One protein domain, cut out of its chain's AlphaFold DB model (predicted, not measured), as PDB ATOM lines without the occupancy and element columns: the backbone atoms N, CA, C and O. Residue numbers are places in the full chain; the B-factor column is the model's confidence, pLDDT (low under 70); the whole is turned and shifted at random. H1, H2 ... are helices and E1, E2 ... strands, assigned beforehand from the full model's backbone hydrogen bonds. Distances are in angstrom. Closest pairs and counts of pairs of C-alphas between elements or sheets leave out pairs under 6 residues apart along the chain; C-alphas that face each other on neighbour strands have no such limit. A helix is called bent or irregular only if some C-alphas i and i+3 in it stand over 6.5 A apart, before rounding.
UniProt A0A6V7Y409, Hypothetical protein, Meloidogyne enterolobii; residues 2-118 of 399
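What this domain is: This is residues 2 to 118 of the 399 residues of the protein "Hypothetical protein" of Meloidogyne enterolobii (UniProt A0A6V7Y409). The chain is wound in elongated turns, with the short strands E1 and E2 side by side and H2 and H3 on the return runs; from there a two-stranded ribbon, E3 and E4, extends along the length. H1 lies at one end of the length, H4 at the other, and H5 follows E4 at the ribbon's inner end. The printed part has 117 residues, under half of them in named elements, in the order H1 E1 H2 E2 H3 E3 H4 E4 H5; the class is mixed, helices and strands, with E1 and E2 parallel and E3 and E4 antiparallel. The whole is compact yet elongated, with a radius of gyration of the C-alphas of 15.0 A and spans of 45 by 26 by 25 A.

How they stand to each other: H1, residues 2 to 6, is close to but not clearly touching H2, residues 25 to 29; their closest C-alphas, of Leu 3 and Phe 26, are 7.3 A apart. E1, residues 12 to 14, and E2, residues 35 to 37, are parallel neighbours at 2 degrees, with N 13 and O 35 at 3.0 A. E1, H2 and E2 form a strand-helix-strand unit, two parallel neighbour strands with a helix between, and its crossover is right-handed. In H3, residues 55 to 65, C-alpha 65 is 4.9 A from C-alpha 35 of E2, the closest pair of the two. E3, residues 73 to 77, and E4, residues 101 to 105, are antiparallel neighbours at 163 degrees, with N 74 and O 104 at 2.8 A. Between them comes H4, residues 78 to 83, which touches no helix; its closest C-alpha to E4 is that of Val 78, 6.0 A from Leu 101. H5, residues 106 to 117, only just touches H3, with 3 pairs of C-alphas within 8 A, made by its residues 106 to 110 alone; the closest are Gln 56 and Leu 110, 7.0 A, at a steep tilt of 47 degrees, opposite ways. Every O i to N i+4 pair is within hydrogen-bond range in H1 and H4, against 5 of 7 in H3, 5 of 8 in H5 and 0 of 1 in H2, where 2 of 2 O i to N i+3 pairs are.

Where its parts are: H1 begins at C-alpha 2, (192.278, 137.107, 168.175). H3 is 13.7 A long and irregular, with C-alphas 61 and 64 8.4 A apart. E3 is 13.1 A long, from C-alpha 73 at (167.454, 135.035, 183.175), and E4 13.3 A. H5 is 12.4 A long and irregular, with C-alphas 111 and 114 7.4 A apart; it ends at C-alpha 117, (157.926, 145.542, 177.162).

The domain as a whole: The two C-alphas farthest apart are those of His 9 and Glu 83, 45.7 A. The printed part has no cut. The links E2 to H3 and H4 to E4 are long, 17 residues each; in the first, residues 42 to 43 pair in parallel with residues 73 to 74 of E3. The mean pLDDT of the printed part is 83.6, and 13 residues are under 70, among them 48 to 52 and 91 to 94.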
ATOM      1  N   TYR A   2     191.152 137.844 167.573       68.44
ATOM      2  CA  TYR A   2     192.278 137.107 168.175       68.44
ATOM      3  C   TYR A   2     191.939 135.657 168.598       68.44
ATOM      4  O   TYR A   2     192.670 134.735 168.265       68.44
ATOM      5  N   LEU A   3     190.772 135.415 169.205       70.31
ATOM      6  CA  LEU A   3     190.345 134.066 169.620       70.31
ATOM      7  C   LEU A   3     190.194 133.054 168.471       70.31
ATOM      8  O   LEU A   3     190.535 131.893 168.651       70.31
ATOM      9  N   ASN A   4     189.761 133.483 167.280       72.88
ATOM     10  CA  ASN A   4     189.701 132.586 166.116       72.88
ATOM     11  C   ASN A   4     191.093 132.182 165.621       72.88
ATOM     12  O   ASN A   4     191.227 131.141 164.986       72.88
ATOM     13  N   LEU A   5     192.104 133.018 165.868       76.75
ATOM     14  CA  LEU A   5     193.481 132.743 165.474       76.75
ATOM     15  C   LEU A   5     194.127 131.723 166.422       76.75
ATOM     16  O   LEU A   5     194.865 130.857 165.972       76.75
ATOM     17  N   ILE A   6     193.832 131.818 167.721       81.25
ATOM     18  CA  ILE A   6     194.435 130.960 168.753       81.25
ATOM     19  C   ILE A   6     193.675 129.639 168.911       81.25
ATOM     20  O   ILE A   6     194.275 128.605 169.180       81.25
ATOM     21  N   ALA A   7     192.352 129.668 168.752       80.50
ATOM     22  CA  ALA A   7     191.478 128.518 168.948       80.50
ATOM     23  C   ALA A   7     190.515 128.351 167.754       80.50
ATOM     24  O   ALA A   7     189.300 128.511 167.902       80.50
ATOM     25  N   PRO A   8     191.028 128.014 166.552       82.19
ATOM     26  CA  PRO A   8     190.218 127.908 165.334       82.19
ATOM     27  C   PRO A   8     189.172 126.782 165.391       82.19
ATOM     28  O   PRO A   8     188.163 126.837 164.689       82.19
ATOM     29  N   HIS A   9     189.383 125.780 166.248       87.56
ATOM     30  CA  HIS A   9     188.501 124.622 166.427       87.56
ATOM     31  C   HIS A   9     187.628 124.712 167.688       87.56
ATOM     32  O   HIS A   9     187.151 123.694 168.181       87.56
ATOM     33  N   LEU A  10     187.438 125.906 168.261       88.94
ATOM     34  CA  LEU A  10     186.622 126.064 169.463       88.94
ATOM     35  C   LEU A  10     185.132 125.831 169.155       88.94
ATOM     36  O   LEU A  10     184.477 126.669 168.536       88.94
ATOM     37  N   GLU A  11     184.599 124.694 169.611       92.25
ATOM     38  CA  GLU A  11     183.203 124.293 169.375       92.25
ATOM     39  C   GLU A  11     182.295 124.427 170.608       92.25
ATOM     40  O   GLU A  11     181.076 124.555 170.456       92.25
ATOM     41  N   LYS A  12     182.860 124.393 171.821       94.31
ATOM     42  CA  LYS A  12     182.117 124.402 173.089       94.31
ATOM     43  C   LYS A  12     182.646 125.479 174.030       94.31
ATOM     44  O   LYS A  12     183.849 125.561 174.257       94.31
ATOM     45  N   ILE A  13     181.736 126.258 174.606       93.50
ATOM     46  CA  ILE A  13     182.023 127.277 175.622       93.50
ATOM     47  C   ILE A  13     181.096 127.059 176.819       93.50
ATOM     48  O   ILE A  13     179.900 126.838 176.645       93.50
ATOM     49  N   ILE A  14     181.639 127.122 178.031       94.75
ATOM     50  CA  ILE A  14     180.868 127.028 179.274       94.75
ATOM     51  C   ILE A  14     181.123 128.313 180.054       94.75
ATOM     52  O   ILE A  14     182.261 128.581 180.430       94.75
ATOM     53  N   LEU A  15     180.083 129.121 180.232       94.19
ATOM     54  CA  LEU A  15     180.113 130.380 180.980       94.19
ATOM     55  C   LEU A  15     178.992 130.433 182.024       94.19
ATOM     56  O   LEU A  15     178.686 131.508 182.528       94.19
ATOM     57  N   GLU A  16     178.360 129.302 182.337       94.62
ATOM     58  CA  GLU A  16     177.280 129.234 183.325       94.62
ATOM     59  C   GLU A  16     177.750 129.657 184.728       94.62
ATOM     60  O   GLU A  16     178.936 129.567 185.039       94.62
ATOM     61  N   GLU A  17     176.820 130.159 185.545       94.31
ATOM     62  CA  GLU A  17     177.030 130.520 186.962       94.31
ATOM     63  C   GLU A  17     178.146 131.553 187.211       94.31
ATOM     64  O   GLU A  17     178.875 131.510 188.202       94.31
ATOM     65  N   ASN A  18     178.272 132.523 186.307       94.56
ATOM     66  CA  ASN A  18     179.168 133.663 186.467       94.56
ATOM     67  C   ASN A  18     178.374 134.951 186.766       94.56
ATOM     68  O   ASN A  18     177.170 134.941 187.013       94.56
ATOM     69  N   ARG A  19     179.062 136.097 186.777       93.06
ATOM     70  CA  ARG A  19     178.465 137.430 186.988       93.06
ATOM     71  C   ARG A  19     178.435 138.245 185.696       93.06
ATOM     72  O   ARG A  19     178.789 139.419 185.686       93.06
ATOM     73  N   ILE A  20     178.117 137.590 184.584       91.94
ATOM     74  CA  ILE A  20     178.117 138.223 183.268       91.94
ATOM     75  C   ILE A  20     176.815 139.009 183.096       91.94
ATOM     76  O   ILE A  20     175.751 138.430 182.904       91.94
ATOM     77  N   GLU A  21     176.915 140.333 183.149       89.31
ATOM     78  CA  GLU A  21     175.785 141.236 182.894       89.31
ATOM     79  C   GLU A  21     175.585 141.514 181.396       89.31
ATOM     80  O   GLU A  21     174.465 141.729 180.933       89.31
ATOM     81  N   GLU A  22     176.667 141.451 180.616       87.94
ATOM     82  CA  GLU A  22     176.682 141.732 179.181       87.94
ATOM     83  C   GLU A  22     177.371 140.605 178.419       87.94
ATOM     84  O   GLU A  22     178.413 140.099 178.839       87.94
ATOM     85  N   LEU A  23     176.823 140.221 177.264       88.31
ATOM     86  CA  LEU A  23     177.411 139.154 176.464       88.31
ATOM     87  C   LEU A  23     178.806 139.563 175.947       88.31
ATOM     88  O   LEU A  23     178.918 140.543 175.204       88.31
ATOM     89  N   PRO A  24     179.871 138.794 176.243       87.31
ATOM     90  CA  PRO A  24     181.206 139.135 175.778       87.31
ATOM     91  C   PRO A  24     181.312 139.191 174.246       87.31
ATOM     92  O   PRO A  24     181.023 138.221 173.542       87.31
ATOM     93  N   ILE A  25     181.830 140.308 173.723       83.56
ATOM     94  CA  ILE A  25     181.911 140.609 172.277       83.56
ATOM     95  C   ILE A  25     182.636 139.511 171.480       83.56
ATOM     96  O   ILE A  25     182.360 139.289 170.297       83.56
ATOM     97  N   PHE A  26     183.577 138.795 172.101       83.69
ATOM     98  CA  PHE A  26     184.309 137.736 171.414       83.69
ATOM     99  C   PHE A  26     183.406 136.589 170.945       83.69
ATOM    100  O   PHE A  26     183.708 136.006 169.906       83.69
ATOM    101  N   ILE A  27     182.294 136.312 171.637       87.19
ATOM    102  CA  ILE A  27     181.367 135.216 171.314       87.19
ATOM    103  C   ILE A  27     180.768 135.407 169.915       87.19
ATOM    104  O   ILE A  27     180.683 134.449 169.148       87.19
ATOM    105  N   LYS A  28     180.458 136.653 169.526       81.06
ATOM    106  CA  LYS A  28     179.941 136.994 168.187       81.06
ATOM    107  C   LYS A  28     180.908 136.619 167.061       81.06
ATOM    108  O   LYS A  28     180.488 136.376 165.935       81.06
ATOM    109  N   ASN A  29     182.205 136.567 167.357       81.25
ATOM    110  CA  ASN A  29     183.231 136.341 166.350       81.25
ATOM    111  C   ASN A  29     183.561 134.858 166.138       81.25
ATOM    112  O   ASN A  29     184.267 134.552 165.180       81.25
ATOM    113  N   ILE A  30     183.083 133.940 166.982       84.94
ATOM    114  CA  ILE A  30     183.467 132.523 166.913       84.94
ATOM    115  C   ILE A  30     182.608 131.801 165.876       84.94
ATOM    116  O   ILE A  30     181.420 131.557 166.082       84.94
ATOM    117  N   LYS A  31     183.228 131.434 164.750       82.00
ATOM    118  CA  LYS A  31     182.520 130.847 163.599       82.00
ATOM    119  C   LYS A  31     182.081 129.398 163.825       82.00
ATOM    120  O   LYS A  31     181.015 129.012 163.359       82.00
ATOM    121  N   ASN A  32     182.878 128.618 164.556       86.81
ATOM    122  CA  ASN A  32     182.694 127.169 164.712       86.81
ATOM    123  C   ASN A  32     181.955 126.771 166.001       86.81
ATOM    124  O   ASN A  32     181.902 125.593 166.346       86.81
ATOM    125  N   LEU A  33     181.365 127.736 166.714       90.19
ATOM    126  CA  LEU A  33     180.685 127.480 167.980       90.19
ATOM    127  C   LEU A  33     179.418 126.635 167.769       90.19
ATOM    128  O   LEU A  33     178.485 127.056 167.079       90.19
ATOM    129  N   ARG A  34     179.371 125.464 168.409       93.00
ATOM    130  CA  ARG A  34     178.246 124.514 168.371       93.00
ATOM    131  C   ARG A  34     177.451 124.482 169.669       93.00
ATOM    132  O   ARG A  34     176.246 124.239 169.637       93.00
ATOM    133  N   GLN A  35     178.121 124.675 170.802       95.56
ATOM    134  CA  GLN A  35     177.517 124.575 172.126       95.56
ATOM    135  C   GLN A  35     177.974 125.723 173.015       95.56
ATOM    136  O   GLN A  35     179.174 125.975 173.142       95.56
ATOM    137  N   ILE A  36     177.024 126.377 173.672       95.12
ATOM    138  CA  ILE A  36     177.307 127.350 174.718       95.12
ATOM    139  C   ILE A  36     176.385 127.142 175.921       95.12
ATOM    140  O   ILE A  36     175.233 126.738 175.750       95.12
ATOM    141  N   TYR A  37     176.920 127.417 177.109       96.38
ATOM    142  CA  TYR A  37     176.193 127.436 178.376       96.38
ATOM    143  C   TYR A  37     176.317 128.839 178.970       96.38
ATOM    144  O   TYR A  37     177.438 129.335 179.109       96.38
ATOM    145  N   LEU A  38     175.187 129.493 179.232       95.31
ATOM    146  CA  LEU A  38     175.099 130.891 179.682       95.31
ATOM    147  C   LEU A  38     174.208 131.066 180.925       95.31
ATOM    148  O   LEU A  38     174.121 132.171 181.457       95.31
ATOM    149  N   GLY A  39     173.524 130.021 181.382       94.38
ATOM    150  CA  GLY A  39     172.574 130.065 182.489       94.38
ATOM    151  C   GLY A  39     173.206 130.507 183.807       94.38
ATOM    152  O   GLY A  39     174.413 130.394 184.006       94.38
ATOM    153  N   GLY A  40     172.392 131.044 184.716       91.25
ATOM    154  CA  GLY A  40     172.878 131.511 186.021       91.25
ATOM    155  C   GLY A  40     173.722 132.792 185.980       91.25
ATOM    156  O   GLY A  40     174.361 133.115 186.973       91.25
ATOM    157  N   ASN A  41     173.720 133.521 184.858       94.38
ATOM    158  CA  ASN A  41     174.316 134.852 184.742       94.38
ATOM    159  C   ASN A  41     173.239 135.952 184.801       94.38
ATOM    160  O   ASN A  41     172.159 135.763 184.234       94.38
ATOM    161  N   PRO A  42     173.524 137.108 185.429       92.12
ATOM    162  CA  PRO A  42     172.576 138.208 185.587       92.12
ATOM    163  C   PRO A  42     172.542 139.131 184.355       92.12
ATOM    164  O   PRO A  42     172.874 140.310 184.453       92.12
ATOM    165  N   PHE A  43     172.166 138.615 183.180       92.19
ATOM    166  CA  PHE A  43     172.142 139.432 181.961       92.19
ATOM    167  C   PHE A  43     171.176 140.611 182.087       92.19
ATOM    168  O   PHE A  43     170.006 140.411 182.419       92.19
ATOM    169  N   ARG A  44     171.633 141.826 181.763       88.00
ATOM    170  CA  ARG A  44     170.769 143.014 181.778       88.00
ATOM    171  C   ARG A  44     169.696 142.948 180.710       88.00
ATOM    172  O   ARG A  44     169.897 142.359 179.650       88.00
ATOM    173  N   CYS A  45     168.576 143.597 180.998       84.69
ATOM    174  CA  CYS A  45     167.399 143.645 180.149       84.69
ATOM    175  C   CYS A  45     167.322 144.949 179.377       84.69
ATOM    176  O   CYS A  45     167.212 146.008 179.985       84.69
ATOM    177  N   ASP A  46     167.337 144.880 178.051       82.06
ATOM    178  CA  ASP A  46     167.151 146.058 177.217       82.06
ATOM    179  C   ASP A  46     166.479 145.715 175.896       82.06
ATOM    180  O   ASP A  46     166.462 144.568 175.439       82.06
ATOM    181  N   CYS A  47     165.924 146.752 175.294       78.81
ATOM    182  CA  CYS A  47     165.342 146.714 173.976       78.81
ATOM    183  C   CYS A  47     166.448 146.870 172.932       78.81
ATOM    184  O   CYS A  47     167.292 147.765 173.009       78.81
ATOM    185  N   SER A  48     166.423 146.009 171.913       65.25
ATOM    186  CA  SER A  48     167.475 145.909 170.891       65.25
ATOM    187  C   SER A  48     167.745 147.205 170.101       65.25
ATOM    188  O   SER A  48     168.726 147.264 169.361       65.25
ATOM    189  N   SER A  49     166.911 148.241 170.229       60.03
ATOM    190  CA  SER A  49     167.043 149.528 169.535       60.03
ATOM    191  C   SER A  49     168.211 150.390 170.027       60.03
ATOM    192  O   SER A  49     168.731 151.190 169.250       60.03
ATOM    193  N   ASN A  50     168.659 150.220 171.274       59.41
ATOM    194  CA  ASN A  50     169.667 151.098 171.884       59.41
ATOM    195  C   ASN A  50     171.108 150.580 171.746       59.41
ATOM    196  O   ASN A  50     172.053 151.289 172.091       59.41
ATOM    197  N   GLY A  51     171.298 149.344 171.265       61.97
ATOM    198  CA  GLY A  51     172.613 148.732 171.017       61.97
ATOM    199  C   GLY A  51     173.512 148.541 172.252       61.97
ATOM    200  O   GLY A  51     174.637 148.064 172.103       61.97
ATOM    201  N   ARG A  52     173.040 148.904 173.454       66.75
ATOM    202  CA  ARG A  52     173.803 148.877 174.711       66.75
ATOM    203  C   ARG A  52     173.979 147.455 175.241       66.75
ATOM    204  O   ARG A  52     175.059 147.121 175.710       66.75
ATOM    205  N   PHE A  53     172.961 146.606 175.092       73.56
ATOM    206  CA  PHE A  53     172.997 145.218 175.550       73.56
ATOM    207  C   PHE A  53     172.730 144.258 174.389       73.56
ATOM    208  O   PHE A  53     171.673 144.259 173.767       73.56
ATOM    209  N   LEU A  54     173.742 143.447 174.070       78.88
ATOM    210  CA  LEU A  54     173.760 142.564 172.895       78.88
ATOM    211  C   LEU A  54     173.295 141.133 173.200       78.88
ATOM    212  O   LEU A  54     173.239 140.292 172.299       78.88
ATOM    213  N   ALA A  55     173.016 140.825 174.469       86.50
ATOM    214  CA  ALA A  55     172.678 139.475 174.902       86.50
ATOM    215  C   ALA A  55     171.365 139.008 174.263       86.50
ATOM    216  O   ALA A  55     171.326 137.922 173.692       86.50
ATOM    217  N   GLN A  56     170.332 139.849 174.284       86.69
ATOM    218  CA  GLN A  56     169.001 139.593 173.735       86.69
ATOM    219  C   GLN A  56     169.069 139.221 172.256       86.69
ATOM    220  O   GLN A  56     168.632 138.139 171.866       86.69
ATOM    221  N   GLU A  57     169.683 140.093 171.449       85.19
ATOM    222  CA  GLU A  57     169.810 139.911 170.003       85.19
ATOM    223  C   GLU A  57     170.556 138.610 169.684       85.19
ATOM    224  O   GLU A  57     170.104 137.783 168.886       85.19
ATOM    225  N   TRP A  58     171.696 138.393 170.342       89.06
ATOM    226  CA  TRP A  58     172.516 137.219 170.079       89.06
ATOM    227  C   TRP A  58     171.829 135.926 170.527       89.06
ATOM    228  O   TRP A  58     171.863 134.938 169.789       89.06
ATOM    229  N   ILE A  59     171.187 135.926 171.700       90.62
ATOM    230  CA  ILE A  59     170.449 134.776 172.237       90.62
ATOM    231  C   ILE A  59     169.282 134.433 171.316       90.62
ATOM    232  O   ILE A  59     169.144 133.266 170.951       90.62
ATOM    233  N   ALA A  60     168.504 135.425 170.872       88.88
ATOM    234  CA  ALA A  60     167.400 135.233 169.932       88.88
ATOM    235  C   ALA A  60     167.862 134.562 168.627       88.88
ATOM    236  O   ALA A  60     167.229 133.619 168.154       88.88
ATOM    237  N   GLN A  61     169.006 134.981 168.080       89.00
ATOM    238  CA  GLN A  61     169.556 134.437 166.832       89.00
ATOM    239  C   GLN A  61     170.249 133.071 166.998       89.00
ATOM    240  O   GLN A  61     170.407 132.337 166.021       89.00
ATOM    241  N   ASN A  62     170.692 132.712 168.208       91.88
ATOM    242  CA  ASN A  62     171.546 131.540 168.448       91.88
ATOM    243  C   ASN A  62     170.950 130.517 169.428       91.88
ATOM    244  O   ASN A  62     171.689 129.653 169.903       91.88
ATOM    245  N   GLN A  63     169.636 130.545 169.685       89.88
ATOM    246  CA  GLN A  63     168.960 129.649 170.643       89.88
ATOM    247  C   GLN A  63     169.358 128.170 170.493       89.88
ATOM    248  O   GLN A  63     169.611 127.494 171.482       89.88
ATOM    249  N   GLN A  64     169.520 127.676 169.261       92.06
ATOM    250  CA  GLN A  64     169.893 126.280 168.967       92.06
ATOM    251  C   GLN A  64     171.281 125.866 169.507       92.06
ATOM    252  O   GLN A  64     171.544 124.686 169.782       92.06
ATOM    253  N   LYS A  65     172.197 126.832 169.654       94.25
ATOM    254  CA  LYS A  65     173.555 126.618 170.183       94.25
ATOM    255  C   LYS A  65     173.579 126.633 171.712       94.25
ATOM    256  O   LYS A  65     174.491 126.057 172.303       94.25
ATOM    257  N   ILE A  66     172.592 127.264 172.343       94.94
ATOM    258  CA  ILE A  66     172.502 127.443 173.790       94.94
ATOM    259  C   ILE A  66     171.862 126.197 174.401       94.94
ATOM    260  O   ILE A  66     170.705 125.882 174.130       94.94
ATOM    261  N   LYS A  67     172.617 125.455 175.211       95.31
ATOM    262  CA  LYS A  67     172.144 124.174 175.765       95.31
ATOM    263  C   LYS A  67     171.321 124.322 177.038       95.31
ATOM    264  O   LYS A  67     170.534 123.441 177.358       95.31
ATOM    265  N   ASP A  68     171.442 125.456 177.706       94.12
ATOM    266  CA  ASP A  68     170.802 125.793 178.973       94.12
ATOM    267  C   ASP A  68     169.895 127.029 178.853       94.12
ATOM    268  O   ASP A  68     169.709 127.766 179.817       94.12
ATOM    269  N   ALA A  69     169.288 127.244 177.678       89.44
ATOM    270  CA  ALA A  69     168.487 128.435 177.381       89.44
ATOM    271  C   ALA A  69     167.377 128.703 178.417       89.44
ATOM    272  O   ALA A  69     167.121 129.853 178.766       89.44
ATOM    273  N   GLY A  70     166.764 127.646 178.963       88.56
ATOM    274  CA  GLY A  70     165.734 127.753 180.004       88.56
ATOM    275  C   GLY A  70     166.232 128.283 181.357       88.56
ATOM    276  O   GLY A  70     165.418 128.705 182.171       88.56
ATOM    277  N   LYS A  71     167.549 128.292 181.598       90.38
ATOM    278  CA  LYS A  71     168.184 128.843 182.808       90.38
ATOM    279  C   LYS A  71     168.696 130.273 182.619       90.38
ATOM    280  O   LYS A  71     169.262 130.844 183.551       90.38
ATOM    281  N   ILE A  72     168.555 130.840 181.422       93.31
ATOM    282  CA  ILE A  72     168.981 132.211 181.167       93.31
ATOM    283  C   ILE A  72     167.899 133.152 181.676       93.31
ATOM    284  O   ILE A  72     166.745 133.111 181.237       93.31
ATOM    285  N   GLN A  73     168.302 134.014 182.598       91.62
ATOM    286  CA  GLN A  73     167.454 135.035 183.175       91.62
ATOM    287  C   GLN A  73     167.910 136.410 182.715       91.62
ATOM    288  O   GLN A  73     169.084 136.651 182.436       91.62
ATOM    289  N   CYS A  74     166.932 137.287 182.625       89.94
ATOM    290  CA  CYS A  74     167.102 138.703 182.440       89.94
ATOM    291  C   CYS A  74     166.935 139.352 183.816       89.94
ATOM    292  O   CYS A  74     165.920 139.101 184.465       89.94
ATOM    293  N   VAL A  75     167.923 140.121 184.267       91.19
ATOM    294  CA  VAL A  75     167.985 140.736 185.597       91.19
ATOM    295  C   VAL A  75     168.172 142.239 185.446       91.19
ATOM    296  O   VAL A  75     169.083 142.700 184.764       91.19
ATOM    297  N   GLU A  76     167.333 143.014 186.116       88.81
ATOM    298  CA  GLU A  76     167.442 144.466 186.162       88.81
ATOM    299  C   GLU A  76     167.348 144.961 187.600       88.81
ATOM    300  O   GLU A  76     166.483 144.525 188.359       88.81
ATOM    301  N   ASN A  77     168.208 145.910 187.965       88.12
ATOM    302  CA  ASN A  77     168.125 146.565 189.264       88.12
ATOM    303  C   ASN A  77     167.275 147.832 189.138       88.12
ATOM    304  O   ASN A  77     167.766 148.916 188.816       88.12
ATOM    305  N   VAL A  78     165.978 147.671 189.381       84.06
ATOM    306  CA  VAL A  78     164.984 148.723 189.164       84.06
ATOM    307  C   VAL A  78     165.120 149.830 190.209       84.06
ATOM    308  O   VAL A  78     164.957 151.005 189.872       84.06
ATOM    309  N   THR A  79     165.444 149.486 191.458       81.00
ATOM    310  CA  THR A  79     165.641 150.470 192.535       81.00
ATOM    311  C   THR A  79     166.848 151.349 192.245       81.00
ATOM    312  O   THR A  79     166.710 152.571 192.172       81.00
ATOM    313  N   ARG A  80     168.002 150.746 191.939       81.31
ATOM    314  CA  ARG A  80     169.209 151.489 191.559       81.31
ATOM    315  C   ARG A  80     168.967 152.355 190.331       81.31
ATOM    316  O   ARG A  80     169.371 153.510 190.331       81.31
ATOM    317  N   ALA A  81     168.294 151.833 189.305       79.25
ATOM    318  CA  ALA A  81     168.011 152.610 188.103       79.25
ATOM    319  C   ALA A  81     167.163 153.859 188.407       79.25
ATOM    320  O   ALA A  81     167.428 154.928 187.857       79.25
ATOM    321  N   LYS A  82     166.208 153.761 189.342       76.00
ATOM    322  CA  LYS A  82     165.420 154.906 189.826       76.00
ATOM    323  C   LYS A  82     166.263 155.896 190.633       76.00
ATOM    324  O   LYS A  82     166.126 157.098 190.435       76.00
ATOM    325  N   GLU A  83     167.138 155.417 191.512       79.06
ATOM    326  CA  GLU A  83     168.009 156.272 192.332       79.06
ATOM    327  C   GLU A  83     169.062 157.015 191.504       79.06
ATOM    328  O   GLU A  83     169.340 158.190 191.747       79.06
ATOM    329  N   THR A  84     169.645 156.343 190.510       77.12
ATOM    330  CA  THR A  84     170.715 156.902 189.676       77.12
ATOM    331  C   THR A  84     170.205 157.572 188.405       77.12
ATOM    332  O   THR A  84     171.025 158.005 187.596       77.12
ATOM    333  N   ASN A  85     168.884 157.650 188.202       72.31
ATOM    334  CA  ASN A  85     168.264 158.064 186.939       72.31
ATOM    335  C   ASN A  85     168.843 157.308 185.714       72.31
ATOM    336  O   ASN A  85     169.016 157.904 184.649       72.31
ATOM    337  N   ASP A  86     169.169 156.015 185.857       72.56
ATOM    338  CA  ASP A  86     169.550 155.172 184.711       72.56
ATOM    339  C   ASP A  86     168.285 154.817 183.922       72.56
ATOM    340  O   ASP A  86     167.224 154.523 184.483       72.56
ATOM    341  N   THR A  87     168.385 154.846 182.598       69.75
ATOM    342  CA  THR A  87     167.274 154.483 181.722       69.75
ATOM    343  C   THR A  87     167.101 152.973 181.757       69.75
ATOM    344  O   THR A  87     167.931 152.247 181.212       69.75
ATOM    345  N   THR A  88     166.024 152.501 182.381       77.25
ATOM    346  CA  THR A  88     165.645 151.087 182.367       77.25
ATOM    347  C   THR A  88     164.276 150.888 181.723       77.25
ATOM    348  O   THR A  88     163.319 151.635 181.969       77.25
ATOM    349  N   ILE A  89     164.177 149.833 180.917       76.62
ATOM    350  CA  ILE A  89     162.939 149.393 180.263       76.62
ATOM    351  C   ILE A  89     161.898 148.900 181.279       76.62
ATOM    352  O   ILE A  89     160.698 148.911 181.011       76.62
ATOM    353  N   PHE A  90     162.350 148.539 182.482       77.25
ATOM    354  CA  PHE A  90     161.513 148.065 183.576       77.25
ATOM    355  C   PHE A  90     161.199 149.146 184.610       77.25
ATOM    356  O   PHE A  90     160.762 148.846 185.715       77.25
ATOM    357  N   SER A  91     161.343 150.424 184.255       68.12
ATOM    358  CA  SER A  91     161.054 151.557 185.151       68.12
ATOM    359  C   SER A  91     159.623 151.538 185.710       68.12
ATOM    360  O   SER A  91     159.400 151.915 186.864       68.12
ATOM    361  N   ASN A  92     158.673 151.041 184.912       66.75
ATOM    362  CA  ASN A  92     157.259 150.887 185.269       66.75
ATOM    363  C   ASN A  92     156.912 149.530 185.907       66.75
ATOM    364  O   ASN A  92     155.752 149.296 186.252       66.75
ATOM    365  N   TYR A  93     157.893 148.642 186.034       66.44
ATOM    366  CA  TYR A  93     157.749 147.321 186.629       66.44
ATOM    367  C   TYR A  93     158.334 147.355 188.044       66.44
ATOM    368  O   TYR A  93     159.198 148.174 188.367       66.44
ATOM    369  N   PHE A  94     157.807 146.512 188.922       63.19
ATOM    370  CA  PHE A  94     158.287 146.399 190.295       63.19
ATOM    371  C   PHE A  94     159.286 145.256 190.414       63.19
ATOM    372  O   PHE A  94     159.111 144.268 189.708       63.19
ATOM    373  N   PRO A  95     160.289 145.355 191.301       78.38
ATOM    374  CA  PRO A  95     161.125 144.224 191.684       78.38
ATOM    375  C   PRO A  95     160.290 142.989 192.040       78.38
ATOM    376  O   PRO A  95     159.269 143.096 192.717       78.38
ATOM    377  N   ASN A  96     160.711 141.819 191.567       76.88
ATOM    378  CA  ASN A  96     160.085 140.532 191.890       76.88
ATOM    379  C   ASN A  96     161.054 139.558 192.585       76.88
ATOM    380  O   ASN A  96     160.638 138.476 193.005       76.88
ATOM    381  N   ILE A  97     162.327 139.943 192.722       78.50
ATOM    382  CA  ILE A  97     163.325 139.299 193.570       78.50
ATOM    383  C   ILE A  97     163.866 140.352 194.533       78.50
ATOM    384  O   ILE A  97     164.584 141.272 194.134       78.50
ATOM    385  N   ASN A  98     163.567 140.155 195.820       78.44
ATOM    386  CA  ASN A  98     163.838 141.127 196.881       78.44
ATOM    387  C   ASN A  98     163.228 142.509 196.551       78.44
ATOM    388  O   ASN A  98     162.433 142.646 195.620       78.44
ATOM    389  N   ASP A  99     163.657 143.540 197.278       74.81
ATOM    390  CA  ASP A  99     163.160 144.906 197.105       74.81
ATOM    391  C   ASP A  99     163.790 145.658 195.907       74.81
ATOM    392  O   ASP A  99     163.410 146.795 195.638       74.81
ATOM    393  N   ASP A 100     164.737 145.050 195.170       79.38
ATOM    394  CA  ASP A 100     165.572 145.758 194.177       79.38
ATOM    395  C   ASP A 100     165.532 145.198 192.754       79.38
ATOM    396  O   ASP A 100     165.589 145.959 191.778       79.38
ATOM    397  N   LEU A 101     165.481 143.872 192.610       85.31
ATOM    398  CA  LEU A 101     165.715 143.212 191.332       85.31
ATOM    399  C   LEU A 101     164.406 142.798 190.668       85.31
ATOM    400  O   LEU A 101     163.553 142.143 191.265       85.31
ATOM    401  N   PHE A 102     164.280 143.114 189.388       86.50
ATOM    402  CA  PHE A 102     163.314 142.481 188.508       86.50
ATOM    403  C   PHE A 102     164.012 141.401 187.689       86.50
ATOM    404  O   PHE A 102     164.999 141.670 187.008       86.50
ATOM    405  N   VAL A 103     163.501 140.179 187.766       88.38
ATOM    406  CA  VAL A 103     164.066 138.994 187.132       88.38
ATOM    407  C   VAL A 103     162.993 138.242 186.369       88.38
ATOM    408  O   VAL A 103     161.967 137.859 186.920       88.38
ATOM    409  N   MET A 104     163.241 137.968 185.097       86.12
ATOM    410  CA  MET A 104     162.357 137.129 184.288       86.12
ATOM    411  C   MET A 104     163.156 136.196 183.387       86.12
ATOM    412  O   MET A 104     164.360 136.374 183.200       86.12
ATOM    413  N   SER A 105     162.506 135.184 182.815       90.62
ATOM    414  CA  SER A 105     163.171 134.341 181.818       90.62
ATOM    415  C   SER A 105     163.567 135.184 180.603       90.62
ATOM    416  O   SER A 105     162.748 135.935 180.075       90.62
ATOM    417  N   MET A 106     164.797 135.022 180.108       89.25
ATOM    418  CA  MET A 106     165.229 135.702 178.881       89.25
ATOM    419  C   MET A 106     164.386 135.267 177.674       89.25
ATOM    420  O   MET A 106     164.107 136.066 176.788       89.25
ATOM    421  N   LEU A 107     163.913 134.017 177.640       88.06
ATOM    422  CA  LEU A 107     163.029 133.555 176.568       88.06
ATOM    423  C   LEU A 107     161.634 134.194 176.663       88.06
ATOM    424  O   LEU A 107     161.034 134.526 175.642       88.06
ATOM    425  N   GLU A 108     161.123 134.386 177.880       88.06
ATOM    426  CA  GLU A 108     159.874 135.116 178.107       88.06
ATOM    427  C   GLU A 108     160.007 136.582 177.693       88.06
ATOM    428  O   GLU A 108     159.143 137.090 176.978       88.06
ATOM    429  N   PHE A 109     161.119 137.222 178.063       88.19
ATOM    430  CA  PHE A 109     161.452 138.580 177.648       88.19
ATOM    431  C   PHE A 109     161.401 138.730 176.123       88.19
ATOM    432  O   PHE A 109     160.633 139.545 175.621       88.19
ATOM    433  N   LEU A 110     162.129 137.887 175.383       86.75
ATOM    434  CA  LEU A 110     162.163 137.919 173.913       86.75
ATOM    435  C   LEU A 110     160.778 137.701 173.277       86.75
ATOM    436  O   LEU A 110     160.472 138.256 172.226       86.75
ATOM    437  N   ASN A 111     159.903 136.916 173.914       84.50
ATOM    438  CA  ASN A 111     158.530 136.717 173.436       84.50
ATOM    439  C   ASN A 111     157.619 137.933 173.695       84.50
ATOM    440  O   ASN A 111     156.639 138.140 172.970       84.50
ATOM    441  N   GLN A 112     157.907 138.711 174.739       77.25
ATOM    442  CA  GLN A 112     157.111 139.860 175.179       77.25
ATOM    443  C   GLN A 112     157.668 141.212 174.700       77.25
ATOM    444  O   GLN A 112     156.921 142.195 174.688       77.25
ATOM    445  N   GLU A 113     158.930 141.273 174.260       73.88
ATOM    446  CA  GLU A 113     159.636 142.517 173.921       73.88
ATOM    447  C   GLU A 113     158.826 143.384 172.946       73.88
ATOM    448  O   GLU A 113     158.451 144.504 173.277       73.88
ATOM    449  N   ASN A 114     158.385 142.835 171.815       72.00
ATOM    450  CA  ASN A 114     157.657 143.586 170.784       72.00
ATOM    451  C   ASN A 114     156.149 143.733 171.070       72.00
ATOM    452  O   ASN A 114     155.423 144.326 170.273       72.00
ATOM    453  N   ARG A 115     155.649 143.159 172.173       69.81
ATOM    454  CA  ARG A 115     154.213 143.108 172.507       69.81
ATOM    455  C   ARG A 115     153.827 143.987 173.684       69.81
ATOM    456  O   ARG A 115     152.710 144.499 173.698       69.81
ATOM    457  N   THR A 116     154.694 144.110 174.681       67.94
ATOM    458  CA  THR A 116     154.352 144.774 175.948       67.94
ATOM    459  C   THR A 116     155.527 145.494 176.599       67.94
ATOM    460  O   THR A 116     155.290 146.490 177.279       67.94
ATOM    461  N   ILE A 117     156.769 145.031 176.406       73.38
ATOM    462  CA  ILE A 117     157.926 145.542 177.162       73.38
ATOM    463  C   ILE A 117     158.650 146.675 176.421       73.38
ATOM    464  O   ILE A 117     158.837 147.748 176.982       73.38
ATOM    465  N   CYS A 118     159.010 146.458 175.155       74.88
ATOM    466  CA  CYS A 118     159.769 147.389 174.312       74.88
ATOM    467  C   CYS A 118     158.896 148.232 173.387       74.88
ATOM    468  O   CYS A 118     159.398 148.896 172.482       74.88
TER     469      CYS A 118